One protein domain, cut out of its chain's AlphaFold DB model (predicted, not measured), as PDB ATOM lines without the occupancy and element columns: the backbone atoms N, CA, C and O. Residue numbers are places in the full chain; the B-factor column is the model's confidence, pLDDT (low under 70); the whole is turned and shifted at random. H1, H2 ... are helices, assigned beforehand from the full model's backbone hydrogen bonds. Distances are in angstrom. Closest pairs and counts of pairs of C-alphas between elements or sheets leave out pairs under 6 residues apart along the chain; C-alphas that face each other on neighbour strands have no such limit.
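Overview. This is residues 2 to 123 of the 395 residues of an uncharacterized protein of Paramuricea clavata (UniProt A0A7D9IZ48). Two groups of three helices are joined crosswise: H1, H2 and H3 fold back on one another in a triangle, H4, H5 and H6 make a second triangle in which H5 and H6 each pack on H4, and H2 crosses H4 where the groups meet. In the link from H5 to H6, residues 101 to 106 stick out. The 122 printed residues, with six named helices, H1 to H6 in chain order, and no named strand, are all helix by class. The whole is compact, with a radius of gyration of the C-alphas of 14.1 A and spans of 38 by 37 by 25 A.

Arrangement. H1, residues 2 to 13, and H2, residues 17 to 29, form a helical hairpin; their closest C-alphas, Ser 13 and Lys 19, are 5.2 A apart. H2 forms another with H3, residues 34 to 47, at a shallow tilt of 12 degrees, closest at the C-alphas of Cys 24 and Val 37, 5.7 A. H4, residues 54 to 70, touches H2 only just about perpendicular, at 71 degrees, closest at the C-alphas of Val 25 and Ser 61, 5.1 A. H5, residues 85 to 100, forms a hairpin with H4, closest at the C-alphas of Val 65 and Ser 85, 6.3 A. H6, residues 112 to 123, touches H4 and runs the same way at 22 degrees, closest at the C-alphas of Arg 63 and Glu 118, 6.6 A. H1 and H6 are apart. Every O i to N i+4 pair is within hydrogen-bond range in H1, H2 and H5; H3 has 9 of 10, H4 10 of 13 and H6 7 of 8.

Along the chain. H1 begins at C-alpha 2 (-9.050, -10.432, -28.166). H3 measures 20.4 A, H4 24.8 A and H5 22.2 A. H6 ends at C-alpha 123 (4.497, -21.938, -0.081).

Size, cuts and confidence. The C-alphas farthest apart, Asp 73 and Val 105, are 40.2 A apart. The printed part has no cut; the links H4 to H5 and H5 to H6 are long. Residues 2 to 4, 48, 50, 72 to 83 and 103 to 110 have pLDDT under 70.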
ATOM      1  N   GLN A   2     -10.332  -9.984 -28.752       61.53
ATOM      2  CA  GLN A   2      -9.050 -10.432 -28.166       61.53
ATOM      3  C   GLN A   2      -8.133 -11.196 -29.142       61.53
ATOM      4  O   GLN A   2      -6.970 -10.830 -29.263       61.53
ATOM      5  N   HIS A   3      -8.646 -12.141 -29.941       64.50
ATOM      6  CA  HIS A   3      -7.826 -12.874 -30.927       64.50
ATOM      7  C   HIS A   3      -7.123 -11.975 -31.961       64.50
ATOM      8  O   HIS A   3      -5.982 -12.228 -32.331       64.50
ATOM      9  N   VAL A   4      -7.761 -10.875 -32.387       68.81
ATOM     10  CA  VAL A   4      -7.156  -9.895 -33.315       68.81
ATOM     11  C   VAL A   4      -6.027  -9.111 -32.635       68.81
ATOM     12  O   VAL A   4      -5.046  -8.743 -33.278       68.81
ATOM     13  N   LYS A   5      -6.141  -8.871 -31.323       78.69
ATOM     14  CA  LYS A   5      -5.086  -8.244 -30.520       78.69
ATOM     15  C   LYS A   5      -3.894  -9.191 -30.353       78.69
ATOM     16  O   LYS A   5      -2.768  -8.747 -30.544       78.69
ATOM     17  N   TYR A   6      -4.135 -10.474 -30.074       78.88
ATOM     18  CA  TYR A   6      -3.071 -11.479 -29.970       78.88
ATOM     19  C   TYR A   6      -2.351 -11.712 -31.296       78.88
ATOM     20  O   TYR A   6      -1.129 -11.761 -31.298       78.88
ATOM     21  N   ALA A   7      -3.067 -11.747 -32.425       76.62
ATOM     22  CA  ALA A   7      -2.447 -11.855 -33.747       76.62
ATOM     23  C   ALA A   7      -1.492 -10.680 -34.038       76.62
ATOM     24  O   ALA A   7      -0.357 -10.889 -34.455       76.62
ATOM     25  N   ARG A   8      -1.908  -9.443 -33.729       77.12
ATOM     26  CA  ARG A   8      -1.049  -8.253 -33.881       77.12
ATOM     27  C   ARG A   8       0.173  -8.280 -32.965       77.12
ATOM     28  O   ARG A   8       1.247  -7.869 -33.382       77.12
ATOM     29  N   LEU A   9       0.006  -8.722 -31.718       75.94
ATOM     30  CA  LEU A   9       1.121  -8.855 -30.779       75.94
ATOM     31  C   LEU A   9       2.086  -9.959 -31.223       75.94
ATOM     32  O   LEU A   9       3.291  -9.767 -31.155       75.94
ATOM     33  N   TYR A  10       1.568 -11.069 -31.749       80.44
ATOM     34  CA  TYR A  10       2.381 -12.146 -32.300       80.44
ATOM     35  C   TYR A  10       3.222 -11.675 -33.492       80.44
ATOM     36  O   TYR A  10       4.429 -11.904 -33.510       80.44
ATOM     37  N   ASP A  11       2.634 -10.934 -34.437       79.12
ATOM     38  CA  ASP A  11       3.365 -10.380 -35.587       79.12
ATOM     39  C   ASP A  11       4.536  -9.472 -35.173       79.12
ATOM     40  O   ASP A  11       5.565  -9.437 -35.854       79.12
ATOM     41  N   LEU A  12       4.397  -8.762 -34.047       76.88
ATOM     42  CA  LEU A  12       5.433  -7.899 -33.472       76.88
ATOM     43  C   LEU A  12       6.491  -8.671 -32.663       76.88
ATOM     44  O   LEU A  12       7.602  -8.171 -32.493       76.88
ATOM     45  N   SER A  13       6.161  -9.872 -32.179       77.62
ATOM     46  CA  SER A  13       6.999 -10.673 -31.274       77.62
ATOM     47  C   SER A  13       7.683 -11.867 -31.945       77.62
ATOM     48  O   SER A  13       8.617 -12.421 -31.378       77.62
ATOM     49  N   ARG A  14       7.262 -12.258 -33.154       71.06
ATOM     50  CA  ARG A  14       7.644 -13.511 -33.840       71.06
ATOM     51  C   ARG A  14       9.145 -13.790 -34.003       71.06
ATOM     52  O   ARG A  14       9.534 -14.938 -34.196       71.06
ATOM     53  N   SER A  15       9.986 -12.758 -33.948       70.25
ATOM     54  CA  SER A  15      11.443 -12.879 -34.099       70.25
ATOM     55  C   SER A  15      12.187 -13.074 -32.773       70.25
ATOM     56  O   SER A  15      13.389 -13.327 -32.788       70.25
ATOM     57  N   GLU A  16      11.508 -12.936 -31.631       79.56
ATOM     58  CA  GLU A  16      12.117 -12.942 -30.299       79.56
ATOM     59  C   GLU A  16      11.410 -13.947 -29.387       79.56
ATOM     60  O   GLU A  16      10.252 -13.760 -29.015       79.56
ATOM     61  N   ALA A  17      12.127 -15.000 -28.990       77.94
ATOM     62  CA  ALA A  17      11.543 -16.095 -28.220       77.94
ATOM     63  C   ALA A  17      10.969 -15.639 -26.864       77.94
ATOM     64  O   ALA A  17       9.867 -16.035 -26.492       77.94
ATOM     65  N   GLU A  18      11.641 -14.714 -26.175       79.88
ATOM     66  CA  GLU A  18      11.163 -14.150 -24.903       79.88
ATOM     67  C   GLU A  18       9.847 -13.368 -25.051       79.88
ATOM     68  O   GLU A  18       8.954 -13.482 -24.213       79.88
ATOM     69  N   LYS A  19       9.657 -12.628 -26.150       80.88
ATOM     70  CA  LYS A  19       8.403 -11.892 -26.391       80.88
ATOM     71  C   LYS A  19       7.248 -12.816 -26.767       80.88
ATOM     72  O   LYS A  19       6.093 -12.519 -26.461       80.88
ATOM     73  N   VAL A  20       7.539 -13.932 -27.439       81.88
ATOM     74  CA  VAL A  20       6.549 -14.989 -27.695       81.88
ATOM     75  C   VAL A  20       6.162 -15.674 -26.383       81.88
ATOM     76  O   VAL A  20       4.974 -15.913 -26.157       81.88
ATOM     77  N   LYS A  21       7.132 -15.926 -25.494       82.12
ATOM     78  CA  LYS A  21       6.899 -16.456 -24.143       82.12
ATOM     79  C   LYS A  21       5.988 -15.527 -23.332       82.12
ATOM     80  O   LYS A  21       4.960 -15.984 -22.836       82.12
ATOM     81  N   GLU A  22       6.293 -14.228 -23.283       83.19
ATOM     82  CA  GLU A  22       5.484 -13.214 -22.582       83.19
ATOM     83  C   GLU A  22       4.049 -13.135 -23.137       83.19
ATOM     84  O   GLU A  22       3.084 -13.085 -22.373       83.19
ATOM     85  N   LEU A  23       3.881 -13.210 -24.463       83.75
ATOM     86  CA  LEU A  23       2.560 -13.248 -25.096       83.75
ATOM     87  C   LEU A  23       1.768 -14.501 -24.699       83.75
ATOM     88  O   LEU A  23       0.578 -14.407 -24.405       83.75
ATOM     89  N   CYS A  24       2.410 -15.669 -24.677       83.50
ATOM     90  CA  CYS A  24       1.761 -16.919 -24.286       83.50
ATOM     91  C   CYS A  24       1.331 -16.900 -22.809       83.50
ATOM     92  O   CYS A  24       0.232 -17.356 -22.488       83.50
ATOM     93  N   VAL A  25       2.154 -16.317 -21.930       84.44
ATOM     94  CA  VAL A  25       1.811 -16.087 -20.517       84.44
ATOM     95  C   VAL A  25       0.622 -15.129 -20.397       84.44
ATOM     96  O   VAL A  25      -0.336 -15.417 -19.684       84.44
ATOM     97  N   GLN A  26       0.618 -14.029 -21.157       84.38
ATOM     98  CA  GLN A  26      -0.497 -13.081 -21.171       84.38
ATOM     99  C   GLN A  26      -1.821 -13.744 -21.588       84.38
ATOM    100  O   GLN A  26      -2.864 -13.449 -21.000       84.38
ATOM    101  N   VAL A  27      -1.791 -14.617 -22.598       83.62
ATOM    102  CA  VAL A  27      -2.970 -15.358 -23.073       83.62
ATOM    103  C   VAL A  27      -3.532 -16.252 -21.958       83.62
ATOM    104  O   VAL A  27      -4.727 -16.183 -21.674       83.62
ATOM    105  N   LEU A  28      -2.688 -17.016 -21.252       82.50
ATOM    106  CA  LEU A  28      -3.153 -17.861 -20.140       82.50
ATOM    107  C   LEU A  28      -3.675 -17.060 -18.949       82.50
ATOM    108  O   LEU A  28      -4.720 -17.402 -18.399       82.50
ATOM    109  N   CYS A  29      -2.998 -15.978 -18.563       81.69
ATOM    110  CA  CYS A  29      -3.437 -15.137 -17.446       81.69
ATOM    111  C   CYS A  29      -4.801 -14.476 -17.710       81.69
ATOM    112  O   CYS A  29      -5.559 -14.215 -16.776       81.69
ATOM    113  N   ASN A  30      -5.161 -14.246 -18.977       81.56
ATOM    114  CA  ASN A  30      -6.484 -13.737 -19.343       81.56
ATOM    115  C   ASN A  30      -7.600 -14.797 -19.258       81.56
ATOM    116  O   ASN A  30      -8.773 -14.429 -19.352       81.56
ATOM    117  N   GLY A  31      -7.259 -16.070 -19.020       75.25
ATOM    118  CA  GLY A  31      -8.202 -17.190 -18.941       75.25
ATOM    119  C   GLY A  31      -8.557 -17.800 -20.300       75.25
ATOM    120  O   GLY A  31      -9.614 -18.416 -20.430       75.25
ATOM    121  N   ASP A  32      -7.724 -17.592 -21.323       82.12
ATOM    122  CA  ASP A  32      -7.923 -18.181 -22.648       82.12
ATOM    123  C   ASP A  32      -7.435 -19.643 -22.688       82.12
ATOM    124  O   ASP A  32      -6.507 -20.034 -21.979       82.12
ATOM    125  N   SER A  33      -8.042 -20.472 -23.544       82.25
ATOM    126  CA  SER A  33      -7.779 -21.920 -23.587       82.25
ATOM    127  C   SER A  33      -6.321 -22.274 -23.912       82.25
ATOM    128  O   SER A  33      -5.706 -21.671 -24.794       82.25
ATOM    129  N   LEU A  34      -5.826 -23.355 -23.302       81.44
ATOM    130  CA  LEU A  34      -4.499 -23.933 -23.561       81.44
ATOM    131  C   LEU A  34      -4.246 -24.322 -25.027       81.44
ATOM    132  O   LEU A  34      -3.093 -24.332 -25.461       81.44
ATOM    133  N   ASP A  35      -5.299 -24.604 -25.797       80.88
ATOM    134  CA  ASP A  35      -5.186 -24.898 -27.228       80.88
ATOM    135  C   ASP A  35      -4.663 -23.682 -28.017       80.88
ATOM    136  O   ASP A  35      -3.791 -23.833 -28.864       80.88
ATOM    137  N   ILE A  36      -5.074 -22.457 -27.660       81.31
ATOM    138  CA  ILE A  36      -4.597 -21.219 -28.309       81.31
ATOM    139  C   ILE A  36      -3.098 -21.026 -28.068       81.31
ATOM    140  O   ILE A  36      -2.361 -20.626 -28.966       81.31
ATOM    141  N   VAL A  37      -2.630 -21.324 -26.856       83.38
ATOM    142  CA  VAL A  37      -1.205 -21.247 -26.504       83.38
ATOM    143  C   VAL A  37      -0.407 -22.264 -27.302       83.38
ATOM    144  O   VAL A  37       0.666 -21.954 -27.810       83.38
ATOM    145  N   LYS A  38      -0.933 -23.482 -27.432       82.06
ATOM    146  CA  LYS A  38      -0.305 -24.522 -28.237       82.06
ATOM    147  C   LYS A  38      -0.217 -24.108 -29.706       82.06
ATOM    148  O   LYS A  38       0.866 -24.206 -30.273       82.06
ATOM    149  N   ASP A  39      -1.302 -23.602 -30.281       82.88
ATOM    150  CA  ASP A  39      -1.332 -23.145 -31.671       82.88
ATOM    151  C   ASP A  39      -0.324 -22.005 -31.898       82.88
ATOM    152  O   ASP A  39       0.426 -22.016 -32.873       82.88
ATOM    153  N   LEU A  40      -0.219 -21.058 -30.957       81.88
ATOM    154  CA  LEU A  40       0.788 -19.990 -30.998       81.88
ATOM    155  C   LEU A  40       2.223 -20.531 -30.921       81.88
ATOM    156  O   LEU A  40       3.090 -20.062 -31.656       81.88
ATOM    157  N   LEU A  41       2.483 -21.529 -30.073       81.94
ATOM    158  CA  LEU A  41       3.798 -22.166 -29.964       81.94
ATOM    159  C   LEU A  41       4.151 -23.001 -31.202       81.94
ATOM    160  O   LEU A  41       5.312 -23.028 -31.609       81.94
ATOM    161  N   GLU A  42       3.183 -23.686 -31.816       82.88
ATOM    162  CA  GLU A  42       3.383 -24.420 -33.070       82.88
ATOM    163  C   GLU A  42       3.718 -23.458 -34.217       82.88
ATOM    164  O   GLU A  42       4.681 -23.695 -34.949       82.88
ATOM    165  N   LEU A  43       2.997 -22.337 -34.323       80.62
ATOM    166  CA  LEU A  43       3.285 -21.277 -35.296       80.62
ATOM    167  C   LEU A  43       4.658 -20.635 -35.061       80.62
ATOM    168  O   LEU A  43       5.392 -20.387 -36.021       80.62
ATOM    169  N   ALA A  44       5.035 -20.404 -33.801       79.75
ATOM    170  CA  ALA A  44       6.329 -19.823 -33.452       79.75
ATOM    171  C   ALA A  44       7.489 -20.767 -33.788       79.75
ATOM    172  O   ALA A  44       8.479 -20.337 -34.378       79.75
ATOM    173  N   ASN A  45       7.350 -22.065 -33.489       78.50
ATOM    174  CA  ASN A  45       8.372 -23.077 -33.774       78.50
ATOM    175  C   ASN A  45       8.624 -23.289 -35.274       78.50
ATOM    176  O   ASN A  45       9.724 -23.687 -35.651       78.50
ATOM    177  N   GLN A  46       7.642 -23.003 -36.135       77.06
ATOM    178  CA  GLN A  46       7.837 -23.018 -37.591       77.06
ATOM    179  C   GLN A  46       8.753 -21.884 -38.076       77.06
ATOM    180  O   GLN A  46       9.338 -21.991 -39.151       77.06
ATOM    181  N   GLN A  47       8.876 -20.802 -37.302       73.00
ATOM    182  CA  GLN A  47       9.648 -19.615 -37.671       73.00
ATOM    183  C   GLN A  47      11.000 -19.558 -36.952       73.00
ATOM    184  O   GLN A  47      12.009 -19.222 -37.569       73.00
ATOM    185  N   CYS A  48      11.037 -19.900 -35.664       68.31
ATOM    186  CA  CYS A  48      12.246 -19.941 -34.851       68.31
ATOM    187  C   CYS A  48      12.080 -20.979 -33.734       68.31
ATOM    188  O   CYS A  48      11.029 -21.033 -33.096       68.31
ATOM    189  N   VAL A  49      13.105 -21.795 -33.473       72.81
ATOM    190  CA  VAL A  49      13.056 -22.802 -32.402       72.81
ATOM    191  C   VAL A  49      12.971 -22.089 -31.055       72.81
ATOM    192  O   VAL A  49      13.912 -21.419 -30.643       72.81
ATOM    193  N   GLN A  50      11.843 -22.247 -30.367       67.81
ATOM    194  CA  GLN A  50      11.556 -21.509 -29.137       67.81
ATOM    195  C   GLN A  50      12.246 -22.113 -27.903       67.81
ATOM    196  O   GLN A  50      12.536 -21.414 -26.943       67.81
ATOM    197  N   GLY A  51      12.533 -23.419 -27.905       71.44
ATOM    198  CA  GLY A  51      13.198 -24.100 -26.784       71.44
ATOM    199  C   GLY A  51      12.310 -24.377 -25.559       71.44
ATOM    200  O   GLY A  51      12.738 -25.109 -24.671       71.44
ATOM    201  N   PHE A  52      11.069 -23.880 -25.530       77.25
ATOM    202  CA  PHE A  52      10.084 -24.106 -24.464       77.25
ATOM    203  C   PHE A  52       8.796 -24.763 -24.984       77.25
ATOM    204  O   PHE A  52       8.420 -24.625 -26.150       77.25
ATOM    205  N   LYS A  53       8.115 -25.511 -24.108       82.38
ATOM    206  CA  LYS A  53       6.848 -26.213 -24.386       82.38
ATOM    207  C   LYS A  53       5.677 -25.560 -23.648       82.38
ATOM    208  O   LYS A  53       5.871 -24.790 -22.714       82.38
ATOM    209  N   THR A  54       4.446 -25.947 -23.994       80.38
ATOM    210  CA  THR A  54       3.208 -25.485 -23.329       80.38
ATOM    211  C   THR A  54       3.258 -25.642 -21.805       80.38
ATOM    212  O   THR A  54       2.821 -24.753 -21.083       80.38
ATOM    213  N   ARG A  55       3.852 -26.733 -21.305       81.06
ATOM    214  CA  ARG A  55       4.077 -26.957 -19.867       81.06
ATOM    215  C   ARG A  55       4.925 -25.854 -19.229       81.06
ATOM    216  O   ARG A  55       4.610 -25.405 -18.135       81.06
ATOM    217  N   ASP A  56       5.990 -25.432 -19.901       83.12
ATOM    218  CA  ASP A  56       6.918 -24.438 -19.361       83.12
ATOM    219  C   ASP A  56       6.254 -23.048 -19.337       83.12
ATOM    220  O   ASP A  56       6.437 -22.305 -18.381       83.12
ATOM    221  N   ILE A  57       5.381 -22.748 -20.311       83.88
ATOM    222  CA  ILE A  57       4.526 -21.548 -20.288       83.88
ATOM    223  C   ILE A  57       3.550 -21.569 -19.106       83.88
ATOM    224  O   ILE A  57       3.331 -20.535 -18.485       83.88
ATOM    225  N   VAL A  58       2.964 -22.720 -18.768       84.00
ATOM    226  CA  VAL A  58       2.048 -22.826 -17.619       84.00
ATOM    227  C   VAL A  58       2.777 -22.605 -16.302       84.00
ATOM    228  O   VAL A  58       2.285 -21.842 -15.474       84.00
ATOM    229  N   LYS A  59       3.954 -23.222 -16.129       83.06
ATOM    230  CA  LYS A  59       4.801 -22.999 -14.948       83.06
ATOM    231  C   LYS A  59       5.189 -21.531 -14.822       83.06
ATOM    232  O   LYS A  59       5.013 -20.945 -13.763       83.06
ATOM    233  N   GLU A  60       5.610 -20.919 -15.927       84.31
ATOM    234  CA  GLU A  60       5.933 -19.494 -15.960       84.31
ATOM    235  C   GLU A  60       4.719 -18.622 -15.626       84.31
ATOM    236  O   GLU A  60       4.846 -17.664 -14.877       84.31
ATOM    237  N   SER A  61       3.536 -18.949 -16.152       83.94
ATOM    238  CA  SER A  61       2.313 -18.176 -15.905       83.94
ATOM    239  C   SER A  61       1.876 -18.264 -14.446       83.94
ATOM    240  O   SER A  61       1.498 -17.253 -13.863       83.94
ATOM    241  N   LEU A  62       1.967 -19.457 -13.847       82.75
ATOM    242  CA  LEU A  62       1.725 -19.653 -12.419       82.75
ATOM    243  C   LEU A  62       2.724 -18.851 -11.593       82.75
ATOM    244  O   LEU A  62       2.300 -18.054 -10.767       82.75
ATOM    245  N   ARG A  63       4.023 -18.999 -11.868       83.88
ATOM    246  CA  ARG A  63       5.081 -18.272 -11.164       83.88
ATOM    247  C   ARG A  63       4.898 -16.763 -11.269       83.88
ATOM    248  O   ARG A  63       4.850 -16.089 -10.262       83.88
ATOM    249  N   THR A  64       4.637 -16.258 -12.469       82.44
ATOM    250  CA  THR A  64       4.421 -14.831 -12.724       82.44
ATOM    251  C   THR A  64       3.235 -14.267 -11.934       82.44
ATOM    252  O   THR A  64       3.283 -13.133 -11.469       82.44
ATOM    253  N   VAL A  65       2.143 -15.026 -11.791       83.12
ATOM    254  CA  VAL A  65       0.996 -14.597 -10.975       83.12
ATOM    255  C   VAL A  65       1.308 -14.727  -9.483       83.12
ATOM    256  O   VAL A  65       0.914 -13.858  -8.710       83.12
ATOM    257  N   LEU A  66       2.019 -15.778  -9.073       81.38
ATOM    258  CA  LEU A  66       2.386 -16.033  -7.680       81.38
ATOM    259  C   LEU A  66       3.412 -15.017  -7.152       81.38
ATOM    260  O   LEU A  66       3.206 -14.478  -6.069       81.38
ATOM    261  N   ASP A  67       4.416 -14.650  -7.945       81.81
ATOM    262  CA  ASP A  67       5.449 -13.667  -7.595       81.81
ATOM    263  C   ASP A  67       4.847 -12.279  -7.316       81.81
ATOM    264  O   ASP A  67       5.347 -11.539  -6.473       81.81
ATOM    265  N   THR A  68       3.698 -11.944  -7.925       80.94
ATOM    266  CA  THR A  68       2.998 -10.670  -7.646       80.94
ATOM    267  C   THR A  68       2.441 -10.566  -6.230       80.94
ATOM    268  O   THR A  68       2.063  -9.475  -5.797       80.94
ATOM    269  N   TYR A  69       2.330 -11.694  -5.526       74.44
ATOM    270  CA  TYR A  69       1.959 -11.726  -4.118       74.44
ATOM    271  C   TYR A  69       3.164 -11.540  -3.188       74.44
ATOM    272  O   TYR A  69       2.961 -11.096  -2.060       74.44
ATOM    273  N   SER A  70       4.375 -11.859  -3.654       74.94
ATOM    274  CA  SER A  70       5.635 -11.626  -2.938       74.94
ATOM    275  C   SER A  70       6.109 -10.180  -3.119       74.94
ATOM    276  O   SER A  70       6.428  -9.510  -2.138       74.94
ATOM    277  N   ASP A  71       6.079  -9.667  -4.354       75.00
ATOM    278  CA  ASP A  71       6.414  -8.278  -4.685       75.00
ATOM    279  C   ASP A  71       5.271  -7.603  -5.476       75.00
ATOM    280  O   ASP A  71       5.095  -7.837  -6.678       75.00
ATOM    281  N   PRO A  72       4.453  -6.751  -4.828       68.12
ATOM    282  CA  PRO A  72       3.341  -6.080  -5.488       68.12
ATOM    283  C   PRO A  72       3.771  -4.966  -6.456       68.12
ATOM    284  O   PRO A  72       2.904  -4.510  -7.216       68.12
ATOM    285  N   ASP A  73       5.039  -4.532  -6.430       65.69
ATOM    286  CA  ASP A  73       5.601  -3.508  -7.319       65.69
ATOM    287  C   ASP A  73       6.176  -4.114  -8.616       65.69
ATOM    288  O   ASP A  73       6.141  -3.452  -9.660       65.69
ATOM    289  N   ASP A  74       6.586  -5.389  -8.612       69.19
ATOM    290  CA  ASP A  74       7.061  -6.126  -9.798       69.19
ATOM    291  C   ASP A  74       5.915  -6.783 -10.593       69.19
ATOM    292  O   ASP A  74       5.893  -7.979 -10.892       69.19
ATOM    293  N   ARG A  75       4.886  -5.997 -10.937       67.38
ATOM    294  CA  ARG A  75       3.757  -6.502 -11.737       67.38
ATOM    295  C   ARG A  75       4.083  -6.512 -13.231       67.38
ATOM    296  O   ARG A  75       4.329  -5.446 -13.807       67.38
ATOM    297  N   PRO A  76       3.931  -7.659 -13.920       67.94
ATOM    298  CA  PRO A  76       3.984  -7.726 -15.370       67.94
ATOM    299  C   PRO A  76       3.128  -6.678 -16.071       67.94
ATOM    300  O   PRO A  76       1.952  -6.475 -15.763       67.94
ATOM    301  N   LYS A  77       3.711  -6.056 -17.098       68.88
ATOM    302  CA  LYS A  77       3.130  -4.928 -17.847       68.88
ATOM    303  C   LYS A  77       1.788  -5.250 -18.507       68.88
ATOM    304  O   LYS A  77       1.022  -4.340 -18.821       68.88
ATOM    305  N   PHE A  78       1.512  -6.530 -18.749       65.88
ATOM    306  CA  PHE A  78       0.253  -6.986 -19.329       65.88
ATOM    307  C   PHE A  78      -0.894  -7.090 -18.313       65.88
ATOM    308  O   PHE A  78      -2.051  -7.160 -18.734       65.88
ATOM    309  N   MET A  79      -0.610  -7.079 -17.005       65.69
ATOM    310  CA  MET A  79      -1.637  -7.058 -15.968       65.69
ATOM    311  C   MET A  79      -2.163  -5.638 -15.786       65.69
ATOM    312  O   MET A  79      -1.421  -4.690 -15.528       65.69
ATOM    313  N   SER A  80      -3.474  -5.469 -15.954       63.91
ATOM    314  CA  SER A  80      -4.096  -4.163 -15.764       63.91
ATOM    315  C   SER A  80      -4.095  -3.789 -14.277       63.91
ATOM    316  O   SER A  80      -4.303  -4.648 -13.424       63.91
ATOM    317  N   LYS A  81      -3.957  -2.495 -13.954       62.62
ATOM    318  CA  LYS A  81      -4.054  -2.001 -12.564       62.62
ATOM    319  C   LYS A  81      -5.399  -2.313 -11.889       62.62
ATOM    320  O   LYS A  81      -5.503  -2.191 -10.675       62.62
ATOM    321  N   GLN A  82      -6.423  -2.659 -12.670       58.09
ATOM    322  CA  GLN A  82      -7.772  -2.958 -12.189       58.09
ATOM    323  C   GLN A  82      -7.996  -4.451 -11.921       58.09
ATOM    324  O   GLN A  82      -8.948  -4.790 -11.234       58.09
ATOM    325  N   THR A  83      -7.156  -5.342 -12.459       64.06
ATOM    326  CA  THR A  83      -7.318  -6.788 -12.276       64.06
ATOM    327  C   THR A  83      -6.528  -7.239 -11.056       64.06
ATOM    328  O   THR A  83      -5.333  -6.965 -10.948       64.06
ATOM    329  N   THR A  84      -7.193  -7.922 -10.129       72.94
ATOM    330  CA  THR A  84      -6.536  -8.454  -8.931       72.94
ATOM    331  C   THR A  84      -5.743  -9.723  -9.267       72.94
ATOM    332  O   THR A  84      -6.167 -10.521 -10.106       72.94
ATOM    333  N   SER A  85      -4.602  -9.947  -8.602       76.19
ATOM    334  CA  SER A  85      -3.805 -11.178  -8.766       76.19
ATOM    335  C   SER A  85      -4.637 -12.439  -8.489       76.19
ATOM    336  O   SER A  85      -4.468 -13.460  -9.151       76.19
ATOM    337  N   PHE A  86      -5.627 -12.330  -7.594       76.88
ATOM    338  CA  PHE A  86      -6.557 -13.408  -7.251       76.88
ATOM    339  C   PHE A  86      -7.516 -13.759  -8.390       76.88
ATOM    340  O   PHE A  86      -7.746 -14.937  -8.666       76.88
ATOM    341  N   GLU A  87      -8.051 -12.765  -9.101       77.75
ATOM    342  CA  GLU A  87      -8.876 -13.006 -10.290       77.75
ATOM    343  C   GLU A  87      -8.083 -13.688 -11.407       77.75
ATOM    344  O   GLU A  87      -8.617 -14.564 -12.087       77.75
ATOM    345  N   LEU A  88      -6.818 -13.303 -11.598       80.12
ATOM    346  CA  LEU A  88      -5.943 -13.908 -12.604       80.12
ATOM    347  C   LEU A  88      -5.615 -15.357 -12.254       80.12
ATOM    348  O   LEU A  88      -5.774 -16.235 -13.100       80.12
ATOM    349  N   LEU A  89      -5.252 -15.618 -10.996       81.06
ATOM    350  CA  LEU A  89      -5.025 -16.973 -10.506       81.06
ATOM    351  C   LEU A  89      -6.284 -17.833 -10.652       81.06
ATOM    352  O   LEU A  89      -6.208 -18.959 -11.135       81.06
ATOM    353  N   THR A  90      -7.456 -17.293 -10.312       80.69
ATOM    354  CA  THR A  90      -8.737 -18.004 -10.446       80.69
ATOM    355  C   THR A  90      -9.024 -18.363 -11.904       80.69
ATOM    356  O   THR A  90      -9.376 -19.505 -12.199       80.69
ATOM    357  N   LYS A  91      -8.844 -17.420 -12.838       82.44
ATOM    358  CA  LYS A  91      -9.034 -17.659 -14.279       82.44
ATOM    359  C   LYS A  91      -8.066 -18.706 -14.814       82.44
ATOM    360  O   LYS A  91      -8.482 -19.615 -15.536       82.44
ATOM    361  N   LEU A  92      -6.799 -18.610 -14.423       83.06
ATOM    362  CA  LEU A  92      -5.761 -19.550 -14.817       83.06
ATOM    363  C   LEU A  92      -6.074 -20.953 -14.278       83.06
ATOM    364  O   LEU A  92      -6.155 -21.895 -15.061       83.06
ATOM    365  N   LEU A  93      -6.361 -21.097 -12.981       80.81
ATOM    366  CA  LEU A  93      -6.718 -22.382 -12.368       80.81
ATOM    367  C   LEU A  93      -8.006 -22.973 -12.954       80.81
ATOM    368  O   LEU A  93      -8.072 -24.179 -13.169       80.81
ATOM    369  N   THR A  94      -9.003 -22.150 -13.291       81.06
ATOM    370  CA  THR A  94     -10.232 -22.614 -13.964       81.06
ATOM    371  C   THR A  94      -9.924 -23.172 -15.354       81.06
ATOM    372  O   THR A  94     -10.421 -24.236 -15.726       81.06
ATOM    373  N   THR A  95      -9.056 -22.493 -16.106       81.12
ATOM    374  CA  THR A  95      -8.606 -22.931 -17.437       81.12
ATOM    375  C   THR A  95      -7.822 -24.244 -17.351       81.12
ATOM    376  O   THR A  95      -8.040 -25.160 -18.147       81.12
ATOM    377  N   LEU A  96      -6.945 -24.373 -16.350       79.50
ATOM    378  CA  LEU A  96      -6.201 -25.606 -16.086       79.50
ATOM    379  C   LEU A  96      -7.129 -26.747 -15.652       79.50
ATOM    380  O   LEU A  96      -6.990 -27.862 -16.147       79.50
ATOM    381  N   HIS A  97      -8.112 -26.474 -14.796       78.38
ATOM    382  CA  HIS A  97      -9.093 -27.457 -14.338       78.38
ATOM    383  C   HIS A  97      -9.933 -28.019 -15.494       78.38
ATOM    384  O   HIS A  97     -10.078 -29.234 -15.626       78.38
ATOM    385  N   GLN A  98     -10.432 -27.150 -16.380       78.75
ATOM    386  CA  GLN A  98     -11.154 -27.567 -17.589       78.75
ATOM    387  C   GLN A  98     -10.295 -28.464 -18.487       78.75
ATOM    388  O   GLN A  98     -10.790 -29.433 -19.063       78.75
ATOM    389  N   HIS A  99      -8.996 -28.178 -18.582       75.56
ATOM    390  CA  HIS A  99      -8.069 -28.984 -19.364       75.56
ATOM    391  C   HIS A  99      -7.766 -30.345 -18.718       75.56
ATOM    392  O   HIS A  99      -7.795 -31.369 -19.405       75.56
ATOM    393  N   LEU A 100      -7.531 -30.383 -17.402       72.81
ATOM    394  CA  LEU A 100      -7.248 -31.608 -16.640       72.81
ATOM    395  C   LEU A 100      -8.424 -32.598 -16.650       72.81
ATOM    396  O   LEU A 100      -8.200 -33.812 -16.725       72.81
ATOM    397  N   ASN A 101      -9.651 -32.068 -16.638       70.25
ATOM    398  CA  ASN A 101     -10.901 -32.831 -16.686       70.25
ATOM    399  C   ASN A 101     -11.385 -33.158 -18.105       70.25
ATOM    400  O   ASN A 101     -12.410 -33.816 -18.256       70.25
ATOM    401  N   SER A 102     -10.684 -32.717 -19.152       70.81
ATOM    402  CA  SER A 102     -11.060 -33.085 -20.516       70.81
ATOM    403  C   SER A 102     -10.758 -34.572 -20.783       70.81
ATOM    404  O   SER A 102      -9.643 -35.047 -20.554       70.81
ATOM    405  N   ASP A 103     -11.746 -35.310 -21.305       55.72
ATOM    406  CA  ASP A 103     -11.676 -36.764 -21.573       55.72
ATOM    407  C   ASP A 103     -10.677 -37.164 -22.680       55.72
ATOM    408  O   ASP A 103     -10.457 -38.344 -22.961       55.72
ATOM    409  N   ASN A 104     -10.018 -36.193 -23.315       59.06
ATOM    410  CA  ASN A 104      -9.013 -36.451 -24.340       59.06
ATOM    411  C   ASN A 104      -7.662 -36.815 -23.703       59.06
ATOM    412  O   ASN A 104      -6.763 -35.983 -23.579       59.06
ATOM    413  N   VAL A 105      -7.494 -38.097 -23.361       51.22
ATOM    414  CA  VAL A 105      -6.262 -38.695 -22.798       51.22
ATOM    415  C   VAL A 105      -4.999 -38.374 -23.624       51.22
ATOM    416  O   VAL A 105      -3.906 -38.263 -23.073       51.22
ATOM    417  N   THR A 106      -5.136 -38.143 -24.932       46.84
ATOM    418  CA  THR A 106      -4.054 -37.772 -25.866       46.84
ATOM    419  C   THR A 106      -3.698 -36.279 -25.890       46.84
ATOM    420  O   THR A 106      -2.724 -35.903 -26.543       46.84
ATOM    421  N   LYS A 107      -4.444 -35.419 -25.182       55.59
ATOM    422  CA  LYS A 107      -4.236 -33.960 -25.123       55.59
ATOM    423  C   LYS A 107      -3.847 -33.439 -23.736       55.59
ATOM    424  O   LYS A 107      -3.859 -32.232 -23.538       55.59
ATOM    425  N   LYS A 108      -3.479 -34.291 -22.772       62.16
ATOM    426  CA  LYS A 108      -2.998 -33.807 -21.465       62.16
ATOM    427  C   LYS A 108      -1.578 -33.255 -21.595       62.16
ATOM    428  O   LYS A 108      -0.604 -34.000 -21.528       62.16
ATOM    429  N   TYR A 109      -1.466 -31.946 -21.809       65.50
ATOM    430  CA  TYR A 109      -0.179 -31.256 -21.961       65.50
ATOM    431  C   TYR A 109       0.534 -31.018 -20.623       65.50
ATOM    432  O   TYR A 109       1.732 -30.737 -20.604       65.50
ATOM    433  N   ILE A 110      -0.205 -31.116 -19.514       69.25
ATOM    434  CA  ILE A 110       0.215 -30.759 -18.156       69.25
ATOM    435  C   ILE A 110      -0.267 -31.851 -17.199       69.25
ATOM    436  O   ILE A 110      -1.368 -32.384 -17.367       69.25
ATOM    437  N   LYS A 111       0.556 -32.185 -16.202       76.94
ATOM    438  CA  LYS A 111       0.175 -33.062 -15.090       76.94
ATOM    439  C   LYS A 111      -0.149 -32.234 -13.850       76.94
ATOM    440  O   LYS A 111       0.373 -31.137 -13.691       76.94
ATOM    441  N   GLU A 112      -0.953 -32.790 -12.951       74.12
ATOM    442  CA  GLU A 112      -1.277 -32.167 -11.657       74.12
ATOM    443  C   GLU A 112       0.001 -31.828 -10.858       74.12
ATOM    444  O   GLU A 112       0.126 -30.719 -10.346       74.12
ATOM    445  N   GLU A 113       1.014 -32.704 -10.887       74.69
ATOM    446  CA  GLU A 113       2.333 -32.483 -10.261       74.69
ATOM    447  C   GLU A 113       3.069 -31.226 -10.749       74.69
ATOM    448  O   GLU A 113       3.792 -30.596  -9.983       74.69
ATOM    449  N   ASP A 114       2.898 -30.833 -12.016       77.06
ATOM    450  CA  ASP A 114       3.569 -29.642 -12.549       77.06
ATOM    451  C   ASP A 114       3.007 -28.351 -11.938       77.06
ATOM    452  O   ASP A 114       3.732 -27.366 -11.830       77.06
ATOM    453  N   ILE A 115       1.729 -28.366 -11.545       77.38
ATOM    454  CA  ILE A 115       1.045 -27.255 -10.877       77.38
ATOM    455  C   ILE A 115       1.428 -27.258  -9.392       77.38
ATOM    456  O   ILE A 115       1.816 -26.226  -8.849       77.38
ATOM    457  N   LEU A 116       1.379 -28.434  -8.757       75.56
ATOM    458  CA  LEU A 116       1.721 -28.623  -7.344       75.56
ATOM    459  C   LEU A 116       3.173 -28.236  -7.044       75.56
ATOM    460  O   LEU A 116       3.440 -27.644  -6.004       75.56
ATOM    461  N   GLN A 117       4.104 -28.482  -7.969       80.25
ATOM    462  CA  GLN A 117       5.499 -28.074  -7.811       80.25
ATOM    463  C   GLN A 117       5.657 -26.554  -7.649       80.25
ATOM    464  O   GLN A 117       6.356 -26.121  -6.735       80.25
ATOM    465  N   GLU A 118       5.002 -25.745  -8.487       80.75
ATOM    466  CA  GLU A 118       5.097 -24.279  -8.388       80.75
ATOM    467  C   GLU A 118       4.402 -23.760  -7.119       80.75
ATOM    468  O   GLU A 118       4.878 -22.819  -6.488       80.75
ATOM    469  N   ILE A 119       3.326 -24.423  -6.679       79.31
ATOM    470  CA  ILE A 119       2.657 -24.110  -5.408       79.31
ATOM    471  C   ILE A 119       3.572 -24.411  -4.220       79.31
ATOM    472  O   ILE A 119       3.671 -23.589  -3.317       79.31
ATOM    473  N   ARG A 120       4.278 -25.553  -4.212       79.62
ATOM    474  CA  ARG A 120       5.250 -25.890  -3.155       79.62
ATOM    475  C   ARG A 120       6.357 -24.839  -3.070       79.62
ATOM    476  O   ARG A 120       6.711 -24.427  -1.970       79.62
ATOM    477  N   THR A 121       6.868 -24.377  -4.214       82.31
ATOM    478  CA  THR A 121       7.861 -23.294  -4.269       82.31
ATOM    479  C   THR A 121       7.303 -21.985  -3.710       82.31
ATOM    480  O   THR A 121       7.969 -21.353  -2.897       82.31
ATOM    481  N   PHE A 122       6.068 -21.620  -4.058       80.06
ATOM    482  CA  PHE A 122       5.395 -20.442  -3.505       80.06
ATOM    483  C   PHE A 122       5.131 -20.549  -1.995       80.06
ATOM    484  O   PHE A 122       5.328 -19.598  -1.245       80.06
ATOM    485  N   CYS A 123       4.722 -21.717  -1.506       74.44
ATOM    486  CA  CYS A 123       4.497 -21.938  -0.081       74.44
ATOM    487  C   CYS A 123       5.795 -21.861   0.739       74.44
ATOM    488  O   CYS A 123       5.755 -21.409   1.888       74.44
TER     489      CYS A 123